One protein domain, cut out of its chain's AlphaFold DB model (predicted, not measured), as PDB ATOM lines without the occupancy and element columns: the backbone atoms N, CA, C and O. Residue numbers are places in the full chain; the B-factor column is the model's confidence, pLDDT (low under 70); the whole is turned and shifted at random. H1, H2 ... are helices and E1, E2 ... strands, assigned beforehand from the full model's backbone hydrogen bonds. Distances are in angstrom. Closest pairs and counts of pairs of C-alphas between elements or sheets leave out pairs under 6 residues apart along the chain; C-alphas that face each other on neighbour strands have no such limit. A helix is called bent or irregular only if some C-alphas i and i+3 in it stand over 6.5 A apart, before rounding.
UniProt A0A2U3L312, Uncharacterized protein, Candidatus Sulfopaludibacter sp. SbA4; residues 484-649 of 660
ATOM      1  N   ALA A 484     339.309 574.246 370.363       82.19
ATOM      2  CA  ALA A 484     338.608 575.505 370.136       82.19
ATOM      3  C   ALA A 484     338.574 576.413 371.377       82.19
ATOM      4  O   ALA A 484     338.454 577.625 371.222       82.19
ATOM      5  N   ASN A 485     338.718 575.839 372.574       82.06
ATOM      6  CA  ASN A 485     338.692 576.561 373.845       82.06
ATOM      7  C   ASN A 485     340.092 577.021 374.304       82.06
ATOM      8  O   ASN A 485     340.203 577.744 375.292       82.06
ATOM      9  N   LEU A 486     341.165 576.646 373.593       83.25
ATOM     10  CA  LEU A 486     342.520 577.127 373.879       83.25
ATOM     11  C   LEU A 486     342.712 578.582 373.433       83.25
ATOM     12  O   LEU A 486     342.262 578.976 372.356       83.25
ATOM     13  N   SER A 487     343.461 579.364 374.215       84.19
ATOM     14  CA  SER A 487     343.870 580.718 373.815       84.19
ATOM     15  C   SER A 487     344.769 580.698 372.574       84.19
ATOM     16  O   SER A 487     345.461 579.716 372.304       84.19
ATOM     17  N   GLN A 488     344.837 581.812 371.835       83.25
ATOM     18  CA  GLN A 488     345.726 581.922 370.667       83.25
ATOM     19  C   GLN A 488     347.202 581.674 371.020       83.25
ATOM     20  O   GLN A 488     347.927 581.086 370.220       83.25
ATOM     21  N   ALA A 489     347.638 582.072 372.220       81.88
ATOM     22  CA  ALA A 489     348.992 581.813 372.705       81.88
ATOM     23  C   ALA A 489     349.234 580.310 372.921       81.88
ATOM     24  O   ALA A 489     350.208 579.765 372.405       81.88
ATOM     25  N   GLN A 490     348.305 579.616 373.587       89.25
ATOM     26  CA  GLN A 490     348.371 578.161 373.775       89.25
ATOM     27  C   GLN A 490     348.314 577.410 372.440       89.25
ATOM     28  O   GLN A 490     349.095 576.489 372.215       89.25
ATOM     29  N   GLN A 491     347.443 577.830 371.519       88.81
ATOM     30  CA  GLN A 491     347.391 577.268 370.169       88.81
ATOM     31  C   GLN A 491     348.701 577.502 369.406       88.81
ATOM     32  O   GLN A 491     349.118 576.624 368.664       88.81
ATOM     33  N   GLY A 492     349.373 578.641 369.604       86.19
ATOM     34  CA  GLY A 492     350.672 578.945 368.993       86.19
ATOM     35  C   GLY A 492     351.827 578.078 369.508       86.19
ATOM     36  O   GLY A 492     352.810 577.884 368.795       86.19
ATOM     37  N   MET A 493     351.698 577.517 370.712       89.00
ATOM     38  CA  MET A 493     352.653 576.558 371.283       89.00
ATOM     39  C   MET A 493     352.410 575.120 370.819       89.00
ATOM     40  O   MET A 493     353.279 574.260 370.991       89.00
ATOM     41  N   LEU A 494     351.225 574.852 370.265       87.75
ATOM     42  CA  LEU A 494     350.704 573.525 369.975       87.75
ATOM     43  C   LEU A 494     350.328 573.373 368.491       87.75
ATOM     44  O   LEU A 494     350.392 574.294 367.687       87.75
ATOM     45  N   ASN A 495     349.896 572.174 368.107       83.19
ATOM     46  CA  ASN A 495     349.178 571.949 366.858       83.19
ATOM     47  C   ASN A 495     347.938 571.086 367.132       83.19
ATOM     48  O   ASN A 495     347.960 570.228 368.019       83.19
ATOM     49  N   ALA A 496     346.858 571.321 366.379       82.94
ATOM     50  CA  ALA A 496     345.558 570.705 366.653       82.94
ATOM     51  C   ALA A 496     345.591 569.164 366.654       82.94
ATOM     52  O   ALA A 496     345.076 568.577 367.608       82.94
ATOM     53  N   PRO A 497     346.227 568.484 365.672       83.50
ATOM     54  CA  PRO A 497     346.320 567.025 365.683       83.50
ATOM     55  C   PRO A 497     346.999 566.491 366.948       83.50
ATOM     56  O   PRO A 497     346.420 565.651 367.631       83.50
ATOM     57  N   MET A 498     348.162 567.038 367.316       83.75
ATOM     58  CA  MET A 498     348.890 566.658 368.529       83.75
ATOM     59  C   MET A 498     348.030 566.829 369.781       83.75
ATOM     60  O   MET A 498     347.959 565.911 370.599       83.75
ATOM     61  N   TRP A 499     347.364 567.980 369.917       88.75
ATOM     62  CA  TRP A 499     346.519 568.276 371.071       88.75
ATOM     63  C   TRP A 499     345.383 567.266 371.206       88.75
ATOM     64  O   TRP A 499     345.189 566.690 372.272       88.75
ATOM     65  N   THR A 500     344.675 566.986 370.110       83.94
ATOM     66  CA  THR A 500     343.540 566.050 370.121       83.94
ATOM     67  C   THR A 500     343.935 564.605 370.432       83.94
ATOM     68  O   THR A 500     343.108 563.858 370.945       83.94
ATOM     69  N   THR A 501     345.183 564.215 370.157       83.25
ATOM     70  CA  THR A 501     345.701 562.861 370.429       83.25
ATOM     71  C   THR A 501     346.344 562.695 371.807       83.25
ATOM     72  O   THR A 501     346.686 561.575 372.182       83.25
ATOM     73  N   ALA A 502     346.542 563.786 372.547       84.94
ATOM     74  CA  ALA A 502     347.147 563.758 373.873       84.94
ATOM     75  C   ALA A 502     346.213 563.129 374.920       84.94
ATOM     76  O   ALA A 502     344.988 563.218 374.806       84.94
ATOM     77  N   SER A 503     346.788 562.514 375.963       85.38
ATOM     78  CA  SER A 503     345.989 562.020 377.092       85.38
ATOM     79  C   SER A 503     345.354 563.187 377.853       85.38
ATOM     80  O   SER A 503     345.821 564.326 377.769       85.38
ATOM     81  N   LYS A 504     344.290 562.921 378.614       82.56
ATOM     82  CA  LYS A 504     343.605 563.970 379.384       82.56
ATOM     83  C   LYS A 504     344.480 564.536 380.487       82.56
ATOM     84  O   LYS A 504     344.453 565.736 380.709       82.56
ATOM     85  N   GLU A 505     345.298 563.700 381.103       81.12
ATOM     86  CA  GLU A 505     346.295 564.098 382.092       81.12
ATOM     87  C   GLU A 505     347.323 565.039 381.462       81.12
ATOM     88  O   GLU A 505     347.660 566.059 382.048       81.12
ATOM     89  N   ALA A 506     347.775 564.743 380.240       85.38
ATOM     90  CA  ALA A 506     348.755 565.568 379.550       85.38
ATOM     91  C   ALA A 506     348.150 566.892 379.041       85.38
ATOM     92  O   ALA A 506     348.799 567.934 379.116       85.38
ATOM     93  N   GLN A 507     346.895 566.872 378.570       88.75
ATOM     94  CA  GLN A 507     346.134 568.093 378.277       88.75
ATOM     95  C   GLN A 507     345.966 568.941 379.544       88.75
ATOM     96  O   GLN A 507     346.177 570.149 379.500       88.75
ATOM     97  N   GLN A 508     345.630 568.311 380.670       87.88
ATOM     98  CA  GLN A 508     345.412 568.983 381.945       87.88
ATOM     99  C   GLN A 508     346.693 569.645 382.459       87.88
ATOM    100  O   GLN A 508     346.687 570.840 382.729       87.88
ATOM    101  N   GLU A 509     347.797 568.904 382.486       87.94
ATOM    102  CA  GLU A 509     349.096 569.405 382.939       87.94
ATOM    103  C   GLU A 509     349.569 570.601 382.095       87.94
ATOM    104  O   GLU A 509     349.967 571.633 382.631       87.94
ATOM    105  N   PHE A 510     349.436 570.528 380.762       90.31
ATOM    106  CA  PHE A 510     349.744 571.669 379.895       90.31
ATOM    107  C   PHE A 510     348.871 572.893 380.207       90.31
ATOM    108  O   PHE A 510     349.365 574.026 380.211       90.31
ATOM    109  N   MET A 511     347.574 572.687 380.448       88.69
ATOM    110  CA  MET A 511     346.669 573.781 380.798       88.69
ATOM    111  C   MET A 511     347.059 574.423 382.126       88.69
ATOM    112  O   MET A 511     347.094 575.647 382.203       88.69
ATOM    113  N   ASP A 512     347.379 573.627 383.140       89.00
ATOM    114  CA  ASP A 512     347.729 574.134 384.466       89.00
ATOM    115  C   ASP A 512     349.044 574.918 384.421       89.00
ATOM    116  O   ASP A 512     349.086 576.068 384.856       89.00
ATOM    117  N   VAL A 513     350.078 574.366 383.779       91.19
ATOM    118  CA  VAL A 513     351.371 575.043 383.596       91.19
ATOM    119  C   VAL A 513     351.229 576.337 382.799       91.19
ATOM    120  O   VAL A 513     351.757 577.369 383.207       91.19
ATOM    121  N   SER A 514     350.530 576.314 381.661       90.12
ATOM    122  CA  SER A 514     350.423 577.501 380.798       90.12
ATOM    123  C   SER A 514     349.603 578.624 381.435       90.12
ATOM    124  O   SER A 514     349.952 579.795 381.274       90.12
ATOM    125  N   LEU A 515     348.547 578.289 382.183       87.50
ATOM    126  CA  LEU A 515     347.728 579.269 382.896       87.50
ATOM    127  C   LEU A 515     348.450 579.842 384.119       87.50
ATOM    128  O   LEU A 515     348.415 581.055 384.313       87.50
ATOM    129  N   ASP A 516     349.130 579.007 384.911       89.94
ATOM    130  CA  ASP A 516     349.901 579.480 386.068       89.94
ATOM    131  C   ASP A 516     351.081 580.349 385.623       89.94
ATOM    132  O   ASP A 516     351.262 581.454 386.131       89.94
ATOM    133  N   ALA A 517     351.812 579.922 384.584       89.94
ATOM    134  CA  ALA A 517     352.901 580.694 383.989       89.94
ATOM    135  C   ALA A 517     352.426 582.074 383.520       89.94
ATOM    136  O   ALA A 517     353.071 583.079 383.819       89.94
ATOM    137  N   ALA A 518     351.281 582.138 382.834       85.88
ATOM    138  CA  ALA A 518     350.690 583.402 382.412       85.88
ATOM    139  C   ALA A 518     350.319 584.292 383.609       85.88
ATOM    140  O   ALA A 518     350.589 585.493 383.584       85.88
ATOM    141  N   ALA A 519     349.748 583.714 384.667       82.50
ATOM    142  CA  ALA A 519     349.313 584.463 385.839       82.50
ATOM    143  C   ALA A 519     350.477 585.051 386.655       82.50
ATOM    144  O   ALA A 519     350.371 586.174 387.149       82.50
ATOM    145  N   ILE A 520     351.610 584.348 386.743       83.00
ATOM    146  CA  ILE A 520     352.817 584.842 387.429       83.00
ATOM    147  C   ILE A 520     353.799 585.565 386.488       83.00
ATOM    148  O   ILE A 520     354.880 585.979 386.913       83.00
ATOM    149  N   GLY A 521     353.424 585.742 385.217       86.69
ATOM    150  CA  GLY A 521     354.166 586.519 384.224       86.69
ATOM    151  C   GLY A 521     355.399 585.830 383.632       86.69
ATOM    152  O   GLY A 521     356.256 586.522 383.085       86.69
ATOM    153  N   VAL A 522     355.507 584.500 383.730       92.50
ATOM    154  CA  VAL A 522     356.592 583.722 383.115       92.50
ATOM    155  C   VAL A 522     356.459 583.792 381.585       92.50
ATOM    156  O   VAL A 522     355.457 583.331 381.033       92.50
ATOM    157  N   PRO A 523     357.457 584.341 380.865       89.62
ATOM    158  CA  PRO A 523     357.378 584.489 379.420       89.62
ATOM    159  C   PRO A 523     357.699 583.161 378.738       89.62
ATOM    160  O   PRO A 523     358.843 582.702 378.736       89.62
ATOM    161  N   LEU A 524     356.687 582.563 378.118       89.25
ATOM    162  CA  LEU A 524     356.834 581.335 377.338       89.25
ATOM    163  C   LEU A 524     356.815 581.583 375.815       89.25
ATOM    164  O   LEU A 524     356.769 580.642 375.023       89.25
ATOM    165  N   ASP A 525     356.862 582.846 375.389       81.50
ATOM    166  CA  ASP A 525     356.846 583.229 373.977       81.50
ATOM    167  C   ASP A 525     358.033 582.638 373.202       81.50
ATOM    168  O   ASP A 525     359.192 582.739 373.610       81.50
ATOM    169  N   GLY A 526     357.749 582.054 372.037       79.44
ATOM    170  CA  GLY A 526     358.769 581.424 371.190       79.44
ATOM    171  C   GLY A 526     359.186 580.019 371.637       79.44
ATOM    172  O   GLY A 526     360.073 579.429 371.016       79.44
ATOM    173  N   LEU A 527     358.538 579.473 372.669       89.50
ATOM    174  CA  LEU A 527     358.630 578.070 373.044       89.50
ATOM    175  C   LEU A 527     357.457 577.281 372.454       89.50
ATOM    176  O   LEU A 527     356.327 577.757 372.395       89.50
ATOM    177  N   THR A 528     357.731 576.061 372.004       88.69
ATOM    178  CA  THR A 528     356.748 575.169 371.371       88.69
ATOM    179  C   THR A 528     356.833 573.775 371.963       88.69
ATOM    180  O   THR A 528     357.847 573.408 372.557       88.69
ATOM    181  N   ILE A 529     355.786 572.980 371.782       84.94
ATOM    182  CA  ILE A 529     355.739 571.593 372.235       84.94
ATOM    183  C   ILE A 529     355.590 570.683 371.015       84.94
ATOM    184  O   ILE A 529     354.739 570.910 370.159       84.94
ATOM    185  N   SER A 530     356.427 569.644 370.922       68.44
ATOM    186  CA  SER A 530     356.367 568.651 369.838       68.44
ATOM    187  C   SER A 530     355.455 567.462 370.149       68.44
ATOM    188  O   SER A 530     354.971 566.810 369.225       68.44
ATOM    189  N   THR A 531     355.225 567.184 371.436       71.25
ATOM    190  CA  THR A 531     354.281 566.185 371.956       71.25
ATOM    191  C   THR A 531     353.767 566.626 373.324       71.25
ATOM    192  O   THR A 531     354.557 566.996 374.187       71.25
ATOM    193  N   VAL A 532     352.456 566.550 373.558       70.50
ATOM    194  CA  VAL A 532     351.871 566.797 374.887       70.50
ATOM    195  C   VAL A 532     351.992 565.506 375.690       70.50
ATOM    196  O   VAL A 532     351.113 564.647 375.674       70.50
ATOM    197  N   THR A 533     353.159 565.328 376.297       69.44
ATOM    198  CA  THR A 533     353.523 564.142 377.073       69.44
ATOM    199  C   THR A 533     354.079 564.564 378.422       69.44
ATOM    200  O   THR A 533     355.025 565.344 378.466       69.44
ATOM    201  N   ILE A 534     353.508 563.982 379.475       69.44
ATOM    202  CA  ILE A 534     354.020 563.910 380.850       69.44
ATOM    203  C   ILE A 534     355.326 563.104 380.798       69.44
ATOM    204  O   ILE A 534     355.316 561.946 380.367       69.44
ATOM    205  N   ALA A 535     356.463 563.729 381.100       58.31
ATOM    206  CA  ALA A 535     357.779 563.204 380.741       58.31
ATOM    207  C   ALA A 535     358.704 563.056 381.948       58.31
ATOM    208  O   ALA A 535     359.390 564.004 382.309       58.31
ATOM    209  N   GLY A 536     358.819 561.842 382.489       57.56
ATOM    210  CA  GLY A 536     359.668 561.614 383.655       57.56
ATOM    211  C   GLY A 536     361.123 561.266 383.371       57.56
ATOM    212  O   GLY A 536     361.542 560.941 382.254       57.56
ATOM    213  N   GLN A 537     361.905 561.265 384.447       49.31
ATOM    214  CA  GLN A 537     363.247 560.700 384.479       49.31
ATOM    215  C   GLN A 537     363.188 559.162 384.442       49.31
ATOM    216  O   GLN A 537     362.377 558.525 385.110       49.31
ATOM    217  N   ASN A 538     364.083 558.536 383.667       53.09
ATOM    218  CA  ASN A 538     364.257 557.073 383.590       53.09
ATOM    219  C   ASN A 538     363.016 556.255 383.162       53.09
ATOM    220  O   ASN A 538     362.956 555.054 383.424       53.09
ATOM    221  N   GLY A 539     362.052 556.867 382.465       50.47
ATOM    222  CA  GLY A 539     360.906 556.160 381.879       50.47
ATOM    223  C   GLY A 539     359.687 555.991 382.795       50.47
ATOM    224  O   GLY A 539     358.782 555.241 382.434       50.47
ATOM    225  N   ALA A 540     359.640 556.675 383.945       54.97
ATOM    226  CA  ALA A 540     358.421 556.825 384.746       54.97
ATOM    227  C   ALA A 540     357.536 557.971 384.206       54.97
ATOM    228  O   ALA A 540     358.037 558.893 383.565       54.97
ATOM    229  N   ALA A 541     356.222 557.919 384.448       54.84
ATOM    230  CA  ALA A 541     355.315 559.027 384.139       54.84
ATOM    231  C   ALA A 541     355.362 560.058 385.283       54.84
ATOM    232  O   ALA A 541     354.931 559.745 386.391       54.84
ATOM    233  N   GLN A 542     355.888 561.255 385.013       66.25
ATOM    234  CA  GLN A 542     355.969 562.392 385.941       66.25
ATOM    235  C   GLN A 542     355.346 563.648 385.320       66.25
ATOM    236  O   GLN A 542     355.377 563.810 384.099       66.25
ATOM    237  N   THR A 543     354.757 564.518 386.139       70.50
ATOM    238  CA  THR A 543     353.976 565.686 385.701       70.50
ATOM    239  C   THR A 543     354.829 566.885 385.329       70.50
ATOM    240  O   THR A 543     354.783 567.918 385.986       70.50
ATOM    241  N   GLU A 544     355.606 566.755 384.256       81.69
ATOM    242  CA  GLU A 544     356.329 567.885 383.681       81.69
ATOM    243  C   GLU A 544     356.024 568.071 382.191       81.69
ATOM    244  O   GLU A 544     355.926 567.117 381.409       81.69
ATOM    245  N   VAL A 545     355.939 569.337 381.779       87.81
ATOM    246  CA  VAL A 545     355.727 569.769 380.394       87.81
ATOM    247  C   VAL A 545     357.062 570.156 379.766       87.81
ATOM    248  O   VAL A 545     357.761 571.037 380.267       87.81
ATOM    249  N   ASN A 546     357.406 569.538 378.632       88.00
ATOM    250  CA  ASN A 546     358.622 569.863 377.883       88.00
ATOM    251  C   ASN A 546     358.357 570.841 376.738       88.00
ATOM    252  O   ASN A 546     357.602 570.561 375.807       88.00
ATOM    253  N   PHE A 547     359.093 571.940 376.765       90.00
ATOM    254  CA  PHE A 547     359.132 572.976 375.753       90.00
ATOM    255  C   PHE A 547     360.448 572.930 374.976       90.00
ATOM    256  O   PHE A 547     361.527 572.771 375.543       90.00
ATOM    257  N   THR A 548     360.369 573.144 373.667       90.38
ATOM    258  CA  THR A 548     361.511 573.322 372.765       90.38
ATOM    259  C   THR A 548     361.516 574.744 372.222       90.38
ATOM    260  O   THR A 548     360.479 575.269 371.810       90.38
ATOM    261  N   GLY A 549     362.687 575.370 372.190       89.88
ATOM    262  CA  GLY A 549     362.862 576.725 371.682       89.88
ATOM    263  C   GLY A 549     364.002 577.462 372.374       89.88
ATOM    264  O   GLY A 549     364.646 576.951 373.286       89.88
ATOM    265  N   ASN A 550     364.273 578.683 371.922       91.56
ATOM    266  CA  ASN A 550     365.309 579.512 372.525       91.56
ATOM    267  C   ASN A 550     364.823 580.067 373.874       91.56
ATOM    268  O   ASN A 550     363.910 580.887 373.920       91.56
ATOM    269  N   THR A 551     365.475 579.667 374.963       94.31
ATOM    270  CA  THR A 551     365.116 580.066 376.331       94.31
ATOM    271  C   THR A 551     365.809 581.335 376.817       94.31
ATOM    272  O   THR A 551     365.616 581.715 377.966       94.31
ATOM    273  N   ALA A 552     366.602 582.031 375.996       92.25
ATOM    274  CA  ALA A 552     367.394 583.177 376.454       92.25
ATOM    275  C   ALA A 552     366.545 584.272 377.130       92.25
ATOM    276  O   ALA A 552     366.959 584.839 378.142       92.25
ATOM    277  N   ASN A 553     365.346 584.543 376.604       90.69
ATOM    278  CA  ASN A 553     364.412 585.499 377.205       90.69
ATOM    279  C   ASN A 553     363.811 584.975 378.516       90.69
ATOM    280  O   ASN A 553     363.719 585.734 379.478       90.69
ATOM    281  N   LEU A 554     363.457 583.687 378.561       94.44
ATOM    282  CA  LEU A 554     362.950 583.023 379.760       94.44
ATOM    283  C   LEU A 554     363.997 583.046 380.880       94.44
ATOM    284  O   LEU A 554     363.710 583.535 381.964       94.44
ATOM    285  N   VAL A 555     365.228 582.609 380.605       94.50
ATOM    286  CA  VAL A 555     366.338 582.609 381.574       94.50
ATOM    287  C   VAL A 555     366.609 584.019 382.090       94.50
ATOM    288  O   VAL A 555     366.648 584.234 383.297       94.50
ATOM    289  N   LYS A 556     366.693 585.013 381.194       93.38
ATOM    290  CA  LYS A 556     366.876 586.413 381.597       93.38
ATOM    291  C   LYS A 556     365.760 586.894 382.530       93.38
ATOM    292  O   LYS A 556     366.038 587.629 383.475       93.38
ATOM    293  N   TRP A 557     364.509 586.526 382.254       94.56
ATOM    294  CA  TRP A 557     363.381 586.881 383.113       94.56
ATOM    295  C   TRP A 557     363.462 586.167 384.468       94.56
ATOM    296  O   TRP A 557     363.309 586.824 385.494       94.56
ATOM    297  N   LEU A 558     363.784 584.869 384.496       94.88
ATOM    298  CA  LEU A 558     363.931 584.085 385.731       94.88
ATOM    299  C   LEU A 558     365.008 584.660 386.655       94.88
ATOM    300  O   LEU A 558     364.774 584.790 387.854       94.88
ATOM    301  N   ASP A 559     366.140 585.083 386.093       92.00
ATOM    302  CA  ASP A 559     367.248 585.671 386.853       92.00
ATOM    303  C   ASP A 559     366.934 587.064 387.426       92.00
ATOM    304  O   ASP A 559     367.591 587.510 388.366       92.00
ATOM    305  N   THR A 560     365.964 587.785 386.850       90.56
ATOM    306  CA  THR A 560     365.721 589.206 387.167       90.56
ATOM    307  C   THR A 560     364.366 589.500 387.800       90.56
ATOM    308  O   THR A 560     364.204 590.572 388.382       90.56
ATOM    309  N   SER A 561     363.401 588.580 387.734       89.88
ATOM    310  CA  SER A 561     362.030 588.810 388.210       89.88
ATOM    311  C   SER A 561     361.907 588.882 389.733       89.88
ATOM    312  O   SER A 561     360.961 589.479 390.240       89.88
ATOM    313  N   GLY A 562     362.823 588.248 390.476       88.56
ATOM    314  CA  GLY A 562     362.710 588.060 391.928       88.56
ATOM    315  C   GLY A 562     361.625 587.055 392.349       88.56
ATOM    316  O   GLY A 562     361.453 586.795 393.541       88.56
ATOM    317  N   VAL A 563     360.910 586.468 391.384       91.19
ATOM    318  CA  VAL A 563     359.851 585.473 391.609       91.19
ATOM    319  C   VAL A 563     360.439 584.074 391.807       91.19
ATOM    320  O   VAL A 563     359.842 583.258 392.505       91.19
ATOM    321  N   PHE A 564     361.616 583.808 391.238       94.94
ATOM    322  CA  PHE A 564     362.298 582.518 391.291       94.94
ATOM    323  C   PHE A 564     363.673 582.628 391.958       94.94
ATOM    324  O   PHE A 564     364.313 583.679 391.917       94.94
ATOM    325  N   THR A 565     364.128 581.521 392.541       92.19
ATOM    326  CA  THR A 565     365.503 581.310 393.006       92.19
ATOM    327  C   THR A 565     366.145 580.208 392.172       92.19
ATOM    328  O   THR A 565     365.526 579.167 391.936       92.19
ATOM    329  N   SER A 566     367.377 580.422 391.710       93.94
ATOM    330  CA  SER A 566     368.117 579.441 390.913       93.94
ATOM    331  C   SER A 566     368.958 578.498 391.770       93.94
ATOM    332  O   SER A 566     369.380 578.831 392.879       93.94
ATOM    333  N   ASN A 567     369.305 577.339 391.215       91.06
ATOM    334  CA  ASN A 567     370.210 576.377 391.848       91.06
ATOM    335  C   ASN A 567     371.654 576.882 392.013       91.06
ATOM    336  O   ASN A 567     372.446 576.261 392.719       91.06
ATOM    337  N   GLN A 568     372.009 577.995 391.365       88.44
ATOM    338  CA  GLN A 568     373.269 578.708 391.595       88.44
ATOM    339  C   GLN A 568     373.193 579.604 392.842       88.44
ATOM    340  O   GLN A 568     374.215 579.862 393.473       88.44
ATOM    341  N   GLN A 569     371.994 580.094 393.177       88.00
ATOM    342  CA  GLN A 569     371.740 580.988 394.307       88.00
ATOM    343  C   GLN A 569     371.459 580.216 395.601       88.00
ATOM    344  O   GLN A 569     371.956 580.612 396.654       88.00
ATOM    345  N   ASP A 570     370.712 579.112 395.524       86.94
ATOM    346  CA  ASP A 570     370.409 578.245 396.665       86.94
ATOM    347  C   ASP A 570     370.544 576.758 396.275       86.94
ATOM    348  O   ASP A 570     369.807 576.278 395.408       86.94
ATOM    349  N   PRO A 571     371.457 575.990 396.904       84.69
ATOM    350  CA  PRO A 571     371.623 574.567 396.607       84.69
ATOM    351  C   PRO A 571     370.381 573.716 396.935       84.69
ATOM    352  O   PRO A 571     370.258 572.615 396.397       84.69
ATOM    353  N   LEU A 572     369.454 574.197 397.776       83.38
ATOM    354  CA  LEU A 572     368.198 573.507 398.102       83.38
ATOM    355  C   LEU A 572     367.175 573.527 396.957       83.38
ATOM    356  O   LEU A 572     366.216 572.761 396.997       83.38
ATOM    357  N   VAL A 573     367.396 574.335 395.915       85.88
ATOM    358  CA  VAL A 573     366.613 574.298 394.664       85.88
ATOM    359  C   VAL A 573     366.786 572.959 393.931       85.88
ATOM    360  O   VAL A 573     365.896 572.541 393.191       85.88
ATOM    361  N   GLY A 574     367.902 572.258 394.164       84.12
ATOM    362  CA  GLY A 574     368.202 570.956 393.572       84.12
ATOM    363  C   GLY A 574     368.981 571.040 392.257       84.12
ATOM    364  O   GLY A 574     369.028 572.073 391.585       84.12
ATOM    365  N   ALA A 575     369.628 569.932 391.888       86.25
ATOM    366  CA  ALA A 575     370.365 569.838 390.630       86.25
ATOM    367  C   ALA A 575     369.404 569.882 389.424       86.25
ATOM    368  O   ALA A 575     368.305 569.337 389.519       86.25
ATOM    369  N   PRO A 576     369.810 570.481 388.287       85.69
ATOM    370  CA  PRO A 576     369.008 570.440 387.073       85.69
ATOM    371  C   PRO A 576     368.740 569.012 386.610       85.69
ATOM    372  O   PRO A 576     369.589 568.127 386.750       85.69
ATOM    373  N   HIS A 577     367.565 568.809 386.021       82.62
ATOM    374  CA  HIS A 577     367.200 567.541 385.400       82.62
ATOM    375  C   HIS A 577     368.174 567.170 384.272       82.62
ATOM    376  O   HIS A 577     368.825 568.025 383.664       82.62
ATOM    377  N   ALA A 578     368.283 565.872 383.980       81.56
ATOM    378  CA  ALA A 578     369.182 565.373 382.944       81.56
ATOM    379  C   ALA A 578     368.902 566.055 381.591       81.56
ATOM    380  O   ALA A 578     367.776 566.052 381.103       81.56
ATOM    381  N   GLY A 579     369.939 566.634 380.980       83.81
ATOM    382  CA  GLY A 579     369.819 567.393 379.729       83.81
ATOM    383  C   GLY A 579     369.563 568.893 379.912       83.81
ATOM    384  O   GLY A 579     369.650 569.630 378.931       83.81
ATOM    385  N   TYR A 580     369.334 569.366 381.139       89.88
ATOM    386  CA  TYR A 580     369.181 570.782 381.467       89.88
ATOM    387  C   TYR A 580     370.407 571.335 382.206       89.88
ATOM    388  O   TYR A 580     371.173 570.599 382.825       89.88
ATOM    389  N   THR A 581     370.631 572.644 382.095       91.88
ATOM    390  CA  THR A 581     371.809 573.328 382.661       91.88
ATOM    391  C   THR A 581     371.469 574.282 383.802       91.88
ATOM    392  O   THR A 581     372.349 574.602 384.596       91.88
ATOM    393  N   GLY A 582     370.216 574.730 383.902       92.69
ATOM    394  CA  GLY A 582     369.720 575.563 384.997       92.69
ATOM    395  C   GLY A 582     368.441 574.993 385.599       92.69
ATOM    396  O   GLY A 582     367.674 574.342 384.890       92.69
ATOM    397  N   ASN A 583     368.229 575.250 386.887       94.31
ATOM    398  CA  ASN A 583     367.034 574.867 387.631       94.31
ATOM    399  C   ASN A 583     366.579 576.041 388.505       94.31
ATOM    400  O   ASN A 583     367.399 576.648 389.194       94.31
ATOM    401  N   TYR A 584     365.291 576.354 388.454       95.62
ATOM    402  CA  TYR A 584     364.684 577.499 389.118       95.62
ATOM    403  C   TYR A 584     363.436 577.057 389.872       95.62
ATOM    404  O   TYR A 584     362.640 576.280 389.351       95.62
ATOM    405  N   ARG A 585     363.243 577.585 391.081       93.38
ATOM    406  CA  ARG A 585     362.069 577.326 391.925       93.38
ATOM    407  C   ARG A 585     361.389 578.629 392.301       93.38
ATOM    408  O   ARG A 585     362.059 579.576 392.707       93.38
ATOM    409  N   GLN A 586     360.069 578.676 392.172       92.94
ATOM    410  CA  GLN A 586     359.268 579.827 392.574       92.94
ATOM    411  C   GLN A 586     359.376 580.065 394.089       92.94
ATOM    412  O   GLN A 586     359.326 579.131 394.884       92.94
ATOM    413  N   ASN A 587     359.461 581.321 394.518       89.25
ATOM    414  CA  ASN A 587     359.660 581.723 395.916       89.25
ATOM    415  C   ASN A 587     358.382 581.613 396.774       89.25
ATOM    416  O   ASN A 587     358.017 582.539 397.496       89.25
ATOM    417  N   THR A 588     357.690 580.476 396.708       86.50
ATOM    418  CA  THR A 588     356.484 580.173 397.491       86.50
ATOM    419  C   THR A 588     356.605 578.820 398.178       86.50
ATOM    420  O   THR A 588     357.158 577.896 397.595       86.50
ATOM    421  N   LEU A 589     356.048 578.681 399.389       83.56
ATOM    422  CA  LEU A 589     356.123 577.436 400.166       83.56
ATOM    423  C   LEU A 589     355.438 576.250 399.475       83.56
ATOM    424  O   LEU A 589     355.993 575.155 399.472       83.56
ATOM    425  N   THR A 590     354.240 576.461 398.927       86.44
ATOM    426  CA  THR A 590     353.414 575.410 398.318       86.44
ATOM    427  C   THR A 590     353.074 575.705 396.867       86.44
ATOM    428  O   THR A 590     353.113 576.872 396.466       86.44
ATOM    429  N   TRP A 591     352.733 574.657 396.107       87.19
ATOM    430  CA  TRP A 591     352.332 574.722 394.687       87.19
ATOM    431  C   TRP A 591     353.273 575.613 393.879       87.19
ATOM    432  O   TRP A 591     352.872 576.584 393.246       87.19
ATOM    433  N   SER A 592     354.562 575.330 394.043       89.69
ATOM    434  CA  SER A 592     355.669 576.104 393.513       89.69
ATOM    435  C   SER A 592     356.032 575.584 392.141       89.69
ATOM    436  O   SER A 592     356.427 574.425 392.012       89.69
ATOM    437  N   MET A 593     356.027 576.472 391.153       92.62
ATOM    438  CA  MET A 593     356.561 576.147 389.839       92.62
ATOM    439  C   MET A 593     358.067 575.854 389.926       92.62
ATOM    440  O   MET A 593     358.827 576.606 390.553       92.62
ATOM    441  N   GLN A 594     358.496 574.760 389.305       92.38
ATOM    442  CA  GLN A 594     359.886 574.457 388.999       92.38
ATOM    443  C   GLN A 594     360.099 574.584 387.487       92.38
ATOM    444  O   GLN A 594     359.245 574.239 386.674       92.38
ATOM    445  N   ILE A 595     361.237 575.167 387.106       94.06
ATOM    446  CA  ILE A 595     361.609 575.368 385.707       94.06
ATOM    447  C   ILE A 595     363.058 574.927 385.518       94.06
ATOM    448  O   ILE A 595     363.991 575.558 386.019       94.06
ATOM    449  N   ASN A 596     363.260 573.873 384.736       92.94
ATOM    450  CA  ASN A 596     364.569 573.462 384.243       92.94
ATOM    451  C   ASN A 596     364.803 574.068 382.851       92.94
ATOM    452  O   ASN A 596     363.905 574.063 382.014       92.94
ATOM    453  N   THR A 597     366.000 574.592 382.571       94.31
ATOM    454  CA  THR A 597     366.309 575.266 381.291       94.31
ATOM    455  C   THR A 597     367.655 574.847 380.705       94.31
ATOM    456  O   THR A 597     368.613 574.541 381.419       94.31
ATOM    457  N   ASN A 598     367.738 574.834 379.375       92.38
ATOM    458  CA  ASN A 598     368.975 574.799 378.595       92.38
ATOM    459  C   ASN A 598     368.827 575.712 377.368       92.38
ATOM    460  O   ASN A 598     367.760 576.277 377.142       92.38
ATOM    461  N   GLY A 599     369.868 575.846 376.542       88.38
ATOM    462  CA  GLY A 599     369.822 576.723 375.363       88.38
ATOM    463  C   GLY A 599     368.801 576.342 374.274       88.38
ATOM    464  O   GLY A 599     368.588 577.140 373.365       88.38
ATOM    465  N   GLY A 600     368.192 575.153 374.337       88.31
ATOM    466  CA  GLY A 600     367.262 574.628 373.332       88.31
ATOM    467  C   GLY A 600     365.857 574.283 373.841       88.31
ATOM    468  O   GLY A 600     365.033 573.851 373.035       88.31
ATOM    469  N   GLY A 601     365.562 574.458 375.132       90.81
ATOM    470  CA  GLY A 601     364.266 574.107 375.704       90.81
ATOM    471  C   GLY A 601     364.169 574.280 377.219       90.81
ATOM    472  O   GLY A 601     365.158 574.562 377.907       90.81
ATOM    473  N   ALA A 602     362.951 574.103 377.727       92.25
ATOM    474  CA  ALA A 602     362.618 574.177 379.145       92.25
ATOM    475  C   ALA A 602     361.695 573.022 379.551       92.25
ATOM    476  O   ALA A 602     360.859 572.599 378.761       92.25
ATOM    477  N   GLN A 603     361.819 572.546 380.786       90.69
ATOM    478  CA  GLN A 603     360.877 571.616 381.409       90.69
ATOM    479  C   GLN A 603     360.240 572.317 382.602       90.69
ATOM    480  O   GLN A 603     360.967 572.900 383.407       90.69
ATOM    481  N   ILE A 604     358.911 572.295 382.677       91.31
ATOM    482  CA  ILE A 604     358.146 573.023 383.692       91.31
ATOM    483  C   ILE A 604     357.187 572.078 384.402       91.31
ATOM    484  O   ILE A 604     356.488 571.307 383.745       91.31
ATOM    485  N   ASP A 605     357.148 572.195 385.721       88.00
ATOM    486  CA  ASP A 605     356.324 571.411 386.631       88.00
ATOM    487  C   ASP A 605     355.868 572.255 387.821       88.00
ATOM    488  O   ASP A 605     356.423 573.323 388.098       88.00
ATOM    489  N   ILE A 606     354.819 571.813 388.514       89.31
ATOM    490  CA  ILE A 606     354.279 572.508 389.686       89.31
ATOM    491  C   ILE A 606     354.204 571.538 390.856       89.31
ATOM    492  O   ILE A 606     353.381 570.623 390.894       89.31
ATOM    493  N   ASP A 607     355.036 571.804 391.857       85.44
ATOM    494  CA  ASP A 607     355.205 570.921 392.996       85.44
ATOM    495  C   ASP A 607     354.436 571.390 394.232       85.44
ATOM    496  O   ASP A 607     354.483 572.577 394.574       85.44
ATOM    497  N   PRO A 608     353.821 570.477 395.006       83.50
ATOM    498  CA  PRO A 608     353.105 570.820 396.227       83.50
ATOM    499  C   PRO A 608     353.945 571.570 397.260       83.50
ATOM    500  O   PRO A 608     353.370 572.349 398.016       83.50
ATOM    501  N   TYR A 609     355.269 571.363 397.296       83.75
ATOM    502  CA  TYR A 609     356.175 571.994 398.256       83.75
ATOM    503  C   TYR A 609     357.496 572.419 397.612       83.75
ATOM    504  O   TYR A 609     358.136 571.633 396.919       83.75
ATOM    505  N   ASN A 610     357.948 573.638 397.913       87.50
ATOM    506  CA  ASN A 610     359.268 574.116 397.512       87.50
ATOM    507  C   ASN A 610     360.333 573.756 398.568       87.50
ATOM    508  O   ASN A 610     360.305 574.336 399.659       87.50
ATOM    509  N   PRO A 611     361.317 572.887 398.267       83.81
ATOM    510  CA  PRO A 611     362.384 572.538 399.210       83.81
ATOM    511  C   PRO A 611     363.301 573.712 399.586       83.81
ATOM    512  O   PRO A 611     363.891 573.693 400.667       83.81
ATOM    513  N   ALA A 612     363.395 574.744 398.744       83.31
ATOM    514  CA  ALA A 612     364.180 575.949 399.007       83.31
ATOM    515  C   ALA A 612     363.454 576.963 399.919       83.31
ATOM    516  O   ALA A 612     364.052 577.939 400.366       83.31
ATOM    517  N   TYR A 613     362.177 576.740 400.267       84.31
ATOM    518  CA  TYR A 613     361.419 577.630 401.155       84.31
ATOM    519  C   TYR A 613     361.656 577.307 402.644       84.31
ATOM    520  O   TYR A 613     360.754 576.923 403.398       84.31
ATOM    521  N   GLY A 614     362.910 577.444 403.079       81.56
ATOM    522  CA  GLY A 614     363.332 577.223 404.464       81.56
ATOM    523  C   GLY A 614     363.050 575.810 405.000       81.56
ATOM    524  O   GLY A 614     362.786 574.863 404.263       81.56
ATOM    525  N   LEU A 615     363.096 575.657 406.329       76.00
ATOM    526  CA  LEU A 615     362.951 574.348 406.983       76.00
ATOM    527  C   LEU A 615     361.567 573.712 406.752       76.00
ATOM    528  O   LEU A 615     361.464 572.494 406.629       76.00
ATOM    529  N   ALA A 616     360.513 574.530 406.675       72.25
ATOM    530  CA  ALA A 616     359.153 574.062 406.413       72.25
ATOM    531  C   ALA A 616     359.010 573.489 404.996       72.25
ATOM    532  O   ALA A 616     358.416 572.426 404.831       72.25
ATOM    533  N   GLY A 617     359.601 574.152 403.997       79.88
ATOM    534  CA  GLY A 617     359.627 573.679 402.617       79.88
ATOM    535  C   GLY A 617     360.413 572.381 402.457       79.88
ATOM    536  O   GLY A 617     359.921 571.430 401.855       79.88
ATOM    537  N   LEU A 618     361.586 572.292 403.090       77.75
ATOM    538  CA  LEU A 618     362.429 571.094 403.058       77.75
ATOM    539  C   LEU A 618     361.747 569.868 403.694       77.75
ATOM    540  O   LEU A 618     361.785 568.774 403.130       77.75
ATOM    541  N   LEU A 619     361.098 570.043 404.852       76.88
ATOM    542  CA  LEU A 619     360.328 568.974 405.505       76.88
ATOM    543  C   LEU A 619     359.065 568.619 404.713       76.88
ATOM    544  O   LEU A 619     358.750 567.437 404.582       76.88
ATOM    545  N   GLY A 620     358.382 569.629 404.166       77.38
ATOM    546  CA  GLY A 620     357.237 569.492 403.266       77.38
ATOM    547  C   GLY A 620     357.550 568.582 402.082       77.38
ATOM    548  O   GLY A 620     356.936 567.530 401.902       77.38
ATOM    549  N   HIS A 621     358.583 568.961 401.333       79.00
ATOM    550  CA  HIS A 621     359.058 568.247 400.156       79.00
ATOM    551  C   HIS A 621     359.554 566.832 400.506       79.00
ATOM    552  O   HIS A 621     359.152 565.854 399.881       79.00
ATOM    553  N   GLY A 622     360.358 566.672 401.562       71.25
ATOM    554  CA  GLY A 622     360.887 565.360 401.947       71.25
ATOM    555  C   GLY A 622     359.824 564.374 402.448       71.25
ATOM    556  O   GLY A 622     359.737 563.248 401.958       71.25
ATOM    557  N   LEU A 623     359.013 564.777 403.434       73.88
ATOM    558  CA  LEU A 623     358.102 563.870 404.144       73.88
ATOM    559  C   LEU A 623     356.776 563.646 403.418       73.88
ATOM    560  O   LEU A 623     356.220 562.551 403.498       73.88
ATOM    561  N   PHE A 624     356.267 564.667 402.729       70.88
ATOM    562  CA  PHE A 624     354.911 564.652 402.176       70.88
ATOM    563  C   PHE A 624     354.866 564.595 400.648       70.88
ATOM    564  O   PHE A 624     353.775 564.464 400.096       70.88
ATOM    565  N   GLN A 625     356.021 564.641 399.977       70.94
ATOM    566  CA  GLN A 625     356.123 564.480 398.527       70.94
ATOM    567  C   GLN A 625     357.087 563.350 398.146       70.94
ATOM    568  O   GLN A 625     356.645 562.328 397.629       70.94
ATOM    569  N   VAL A 626     358.381 563.460 398.466       72.00
ATOM    570  CA  VAL A 626     359.400 562.494 398.009       72.00
ATOM    571  C   VAL A 626     359.154 561.084 398.555       72.00
ATOM    572  O   VAL A 626     359.198 560.122 397.792       72.00
ATOM    573  N   ILE A 627     358.864 560.930 399.853       67.75
ATOM    574  CA  ILE A 627     358.599 559.606 400.446       67.75
ATOM    575  C   ILE A 627     357.324 558.959 399.861       67.75
ATOM    576  O   ILE A 627     357.406 557.810 399.420       67.75
ATOM    577  N   PRO A 628     356.162 559.642 399.801       68.31
ATOM    578  CA  PRO A 628     354.971 559.104 399.141       68.31
ATOM    579  C   PRO A 628     355.180 558.753 397.662       68.31
ATOM    580  O   PRO A 628     354.755 557.679 397.232       68.31
ATOM    581  N   ASN A 629     355.867 559.604 396.896       69.31
ATOM    582  CA  ASN A 629     356.123 559.379 395.470       69.31
ATOM    583  C   ASN A 629     357.058 558.179 395.258       69.31
ATOM    584  O   ASN A 629     356.789 557.316 394.426       69.31
ATOM    585  N   LEU A 630     358.090 558.035 396.098       67.88
ATOM    586  CA  LEU A 630     358.985 556.875 396.085       67.88
ATOM    587  C   LEU A 630     358.257 555.559 396.415       67.88
ATOM    588  O   LEU A 630     358.586 554.519 395.850       67.88
ATOM    589  N   LEU A 631     357.274 555.589 397.322       63.22
ATOM    590  CA  LEU A 631     356.502 554.406 397.726       63.22
ATOM    591  C   LEU A 631     355.416 554.017 396.716       63.22
ATOM    592  O   LEU A 631     355.093 552.836 396.595       63.22
ATOM    593  N   THR A 632     354.834 554.994 396.023       64.00
ATOM    594  CA  THR A 632     353.729 554.777 395.075       64.00
ATOM    595  C   THR A 632     354.193 554.664 393.623       64.00
ATOM    596  O   THR A 632     353.432 554.187 392.785       64.00
ATOM    597  N   GLY A 633     355.431 555.072 393.320       59.12
ATOM    598  CA  GLY A 633     355.958 555.149 391.956       59.12
ATOM    599  C   GLY A 633     355.271 556.214 391.093       59.12
ATOM    600  O   GLY A 633     355.360 556.135 389.870       59.12
ATOM    601  N   GLY A 634     354.553 557.156 391.716       64.25
ATOM    602  CA  GLY A 634     353.820 558.235 391.056       64.25
ATOM    603  C   GLY A 634     354.386 559.619 391.371       64.25
ATOM    604  O   GLY A 634     355.292 559.756 392.190       64.25
ATOM    605  N   ASP A 635     353.816 560.636 390.726       69.88
ATOM    606  CA  ASP A 635     354.135 562.050 390.939       69.88
ATOM    607  C   ASP A 635     352.875 562.867 391.293       69.88
ATOM    608  O   ASP A 635     351.795 562.305 391.522       69.88
ATOM    609  N   THR A 636     353.003 564.191 391.367       73.50
ATOM    610  CA  THR A 636     351.899 565.122 391.614       73.50
ATOM    611  C   THR A 636     350.794 564.918 390.577       73.50
ATOM    612  O   THR A 636     351.045 564.833 389.394       73.50
ATOM    613  N   ASN A 637     349.534 564.782 390.991       78.69
ATOM    614  CA  ASN A 637     348.436 564.582 390.041       78.69
ATOM    615  C   ASN A 637     348.029 565.929 389.398       78.69
ATOM    616  O   ASN A 637     347.706 566.840 390.164       78.69
ATOM    617  N   PRO A 638     347.919 566.044 388.057       78.69
ATOM    618  CA  PRO A 638     347.609 567.312 387.382       78.69
ATOM    619  C   PRO A 638     346.250 567.885 387.814       78.69
ATOM    620  O   PRO A 638     346.104 569.069 388.092       78.69
ATOM    621  N   PHE A 639     345.242 567.035 388.031       79.94
ATOM    622  CA  PHE A 639     343.936 567.471 388.535       79.94
ATOM    623  C   PHE A 639     343.998 567.976 389.985       79.94
ATOM    624  O   PHE A 639     343.228 568.860 390.374       79.94
ATOM    625  N   ARG A 640     344.920 567.438 390.797       76.75
ATOM    626  CA  ARG A 640     345.184 567.936 392.156       76.75
ATOM    627  C   ARG A 640     345.926 569.271 392.106       76.75
ATOM    628  O   ARG A 640     345.571 570.159 392.876       76.75
ATOM    629  N   THR A 641     346.886 569.413 391.192       79.81
ATOM    630  CA  THR A 641     347.589 570.669 390.900       79.81
ATOM    631  C   THR A 641     346.599 571.759 390.516       79.81
ATOM    632  O   THR A 641     346.539 572.774 391.205       79.81
ATOM    633  N   ARG A 642     345.729 571.520 389.524       78.75
ATOM    634  CA  ARG A 642     344.666 572.462 389.139       78.75
ATOM    635  C   ARG A 642     343.807 572.886 390.320       78.75
ATOM    636  O   ARG A 642     343.647 574.075 390.576       78.75
ATOM    637  N   SER A 643     343.273 571.902 391.049       71.38
ATOM    638  CA  SER A 643     342.389 572.156 392.192       71.38
ATOM    639  C   SER A 643     343.069 573.055 393.219       71.38
ATOM    640  O   SER A 643     342.447 573.953 393.777       71.38
ATOM    641  N   ALA A 644     344.363 572.845 393.449       69.12
ATOM    642  CA  ALA A 644     345.112 573.610 394.422       69.12
ATOM    643  C   ALA A 644     345.538 575.003 393.936       69.12
ATOM    644  O   ALA A 644     345.514 575.947 394.724       69.12
ATOM    645  N   LEU A 645     345.889 575.160 392.659       70.94
ATOM    646  CA  LEU A 645     346.174 576.469 392.060       70.94
ATOM    647  C   LEU A 645     344.915 577.341 392.000       70.94
ATOM    648  O   LEU A 645     344.992 578.545 392.253       70.94
ATOM    649  N   GLN A 646     343.757 576.721 391.759       65.88
ATOM    650  CA  GLN A 646     342.448 577.368 391.811       65.88
ATOM    651  C   GLN A 646     342.072 577.767 393.251       65.88
ATOM    652  O   GLN A 646     341.718 578.918 393.490       65.88
ATOM    653  N   GLN A 647     342.238 576.868 394.234       58.88
ATOM    654  CA  GLN A 647     342.032 577.176 395.663       58.88
ATOM    655  C   GLN A 647     342.981 578.268 396.177       58.88
ATOM    656  O   GLN A 647     342.596 579.090 397.005       58.88
ATOM    657  N   GLY A 648     344.218 578.295 395.678       55.09
ATOM    658  CA  GLY A 648     345.215 579.317 395.994       55.09
ATOM    659  C   GLY A 648     345.052 580.630 395.221       55.09
ATOM    660  O   GLY A 648     345.900 581.505 395.387       55.09
ATOM    661  N   GLN A 649     344.020 580.753 394.371       54.81
ATOM    662  CA  GLN A 649     343.749 581.905 393.496       54.81
ATOM    663  C   GLN A 649     344.953 582.338 392.637       54.81
ATOM    664  O   GLN A 649     345.100 583.518 392.317       54.81
TER     665      GLN A 649
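Overview. This is residues 484 to 649 of the 660 residues of an uncharacterized protein of Candidatus Sulfopaludibacter sp. SbA4 (UniProt A0A2U3L312). A twisted sheet of five strands forms a slab, and helices H3, H6 and H4 cover one of its faces as a second layer. H5 reaches the sheet only by the end of E5 and the start of E4, while the short H1 and H2 sit near H3, far from the middle. Printed are 166 residues with six named helices and five named strands, in the order H1 H2 H3 E1 H4 E2 E3 E4 E5 H5 H6; the class is mixed. The sheet's order is E1 E5 E4 E3 E2, all antiparallel. The whole is compact, with a radius of gyration of the C-alphas of 15.0 A, and spans 44 by 35 by 33 A.

Along the chain. Find C-alpha 488 at (345.726, 581.922, 370.667), where H1 begins and runs to 493. H2 is residues 496 to 501, and H3 is 504 to 519, 22.2 A long. E1 is 544 to 548, H4 is 552 to 560, E2 is 564 to 566 and E3 is 582 to 586. From C-alpha 590 at (353.414, 575.410, 398.318), E4 runs 25.1 A to 598; E5, 601 to 609, measures 24.1 A. H5, 614 to 632, measures 26.2 A and is neither bent nor irregular, but only just: C-alphas 624 and 627 are 6.5 A apart. H6, 638 to 647, ends at (342.032, 577.176, 395.663).

Arrangement. Start at the sheet, twisted, with C-alphas up to 4.3 A off its best plane. E2 E3 E4 E5 form a meander, each strand the antiparallel neighbour of the one before. Look for N 565 and O 585 at 2.8 A, N 584 and O 595 at 2.9 A, N 594 and O 605 at 2.8 A, and, for E1 and E5, N 547 and O 602 at 2.7 A. H3, H4 and H6 are on the same face, at heights over the sheet of 8.6, 9.3 and 9.5 A. H3 and H6 touch, closest at the C-alphas of Glu 509 and Pro 638, 5.1 A. H5 only grazes the sheet; its closest C-alphas to E5 are His 621 and Tyr 609, 5.1 A. H1 and H2 are each close to H3 but not clearly touching, at 7.3 A and 7.2 A between closest C-alphas. Every O i to N i+4 pair is within hydrogen-bond range in H1, H2, H3, H4 and H6, and 12 of 15 in H5.

Size, cuts and confidence. The C-alphas farthest apart, Pro 497 and Leu 615, are 45.1 A apart. The printed part has no cut; the links H3 to E1 and E2 to E3 are long. The model's pLDDT is under 70 at 25 residues, among them 533 to 542 and 627 to 635.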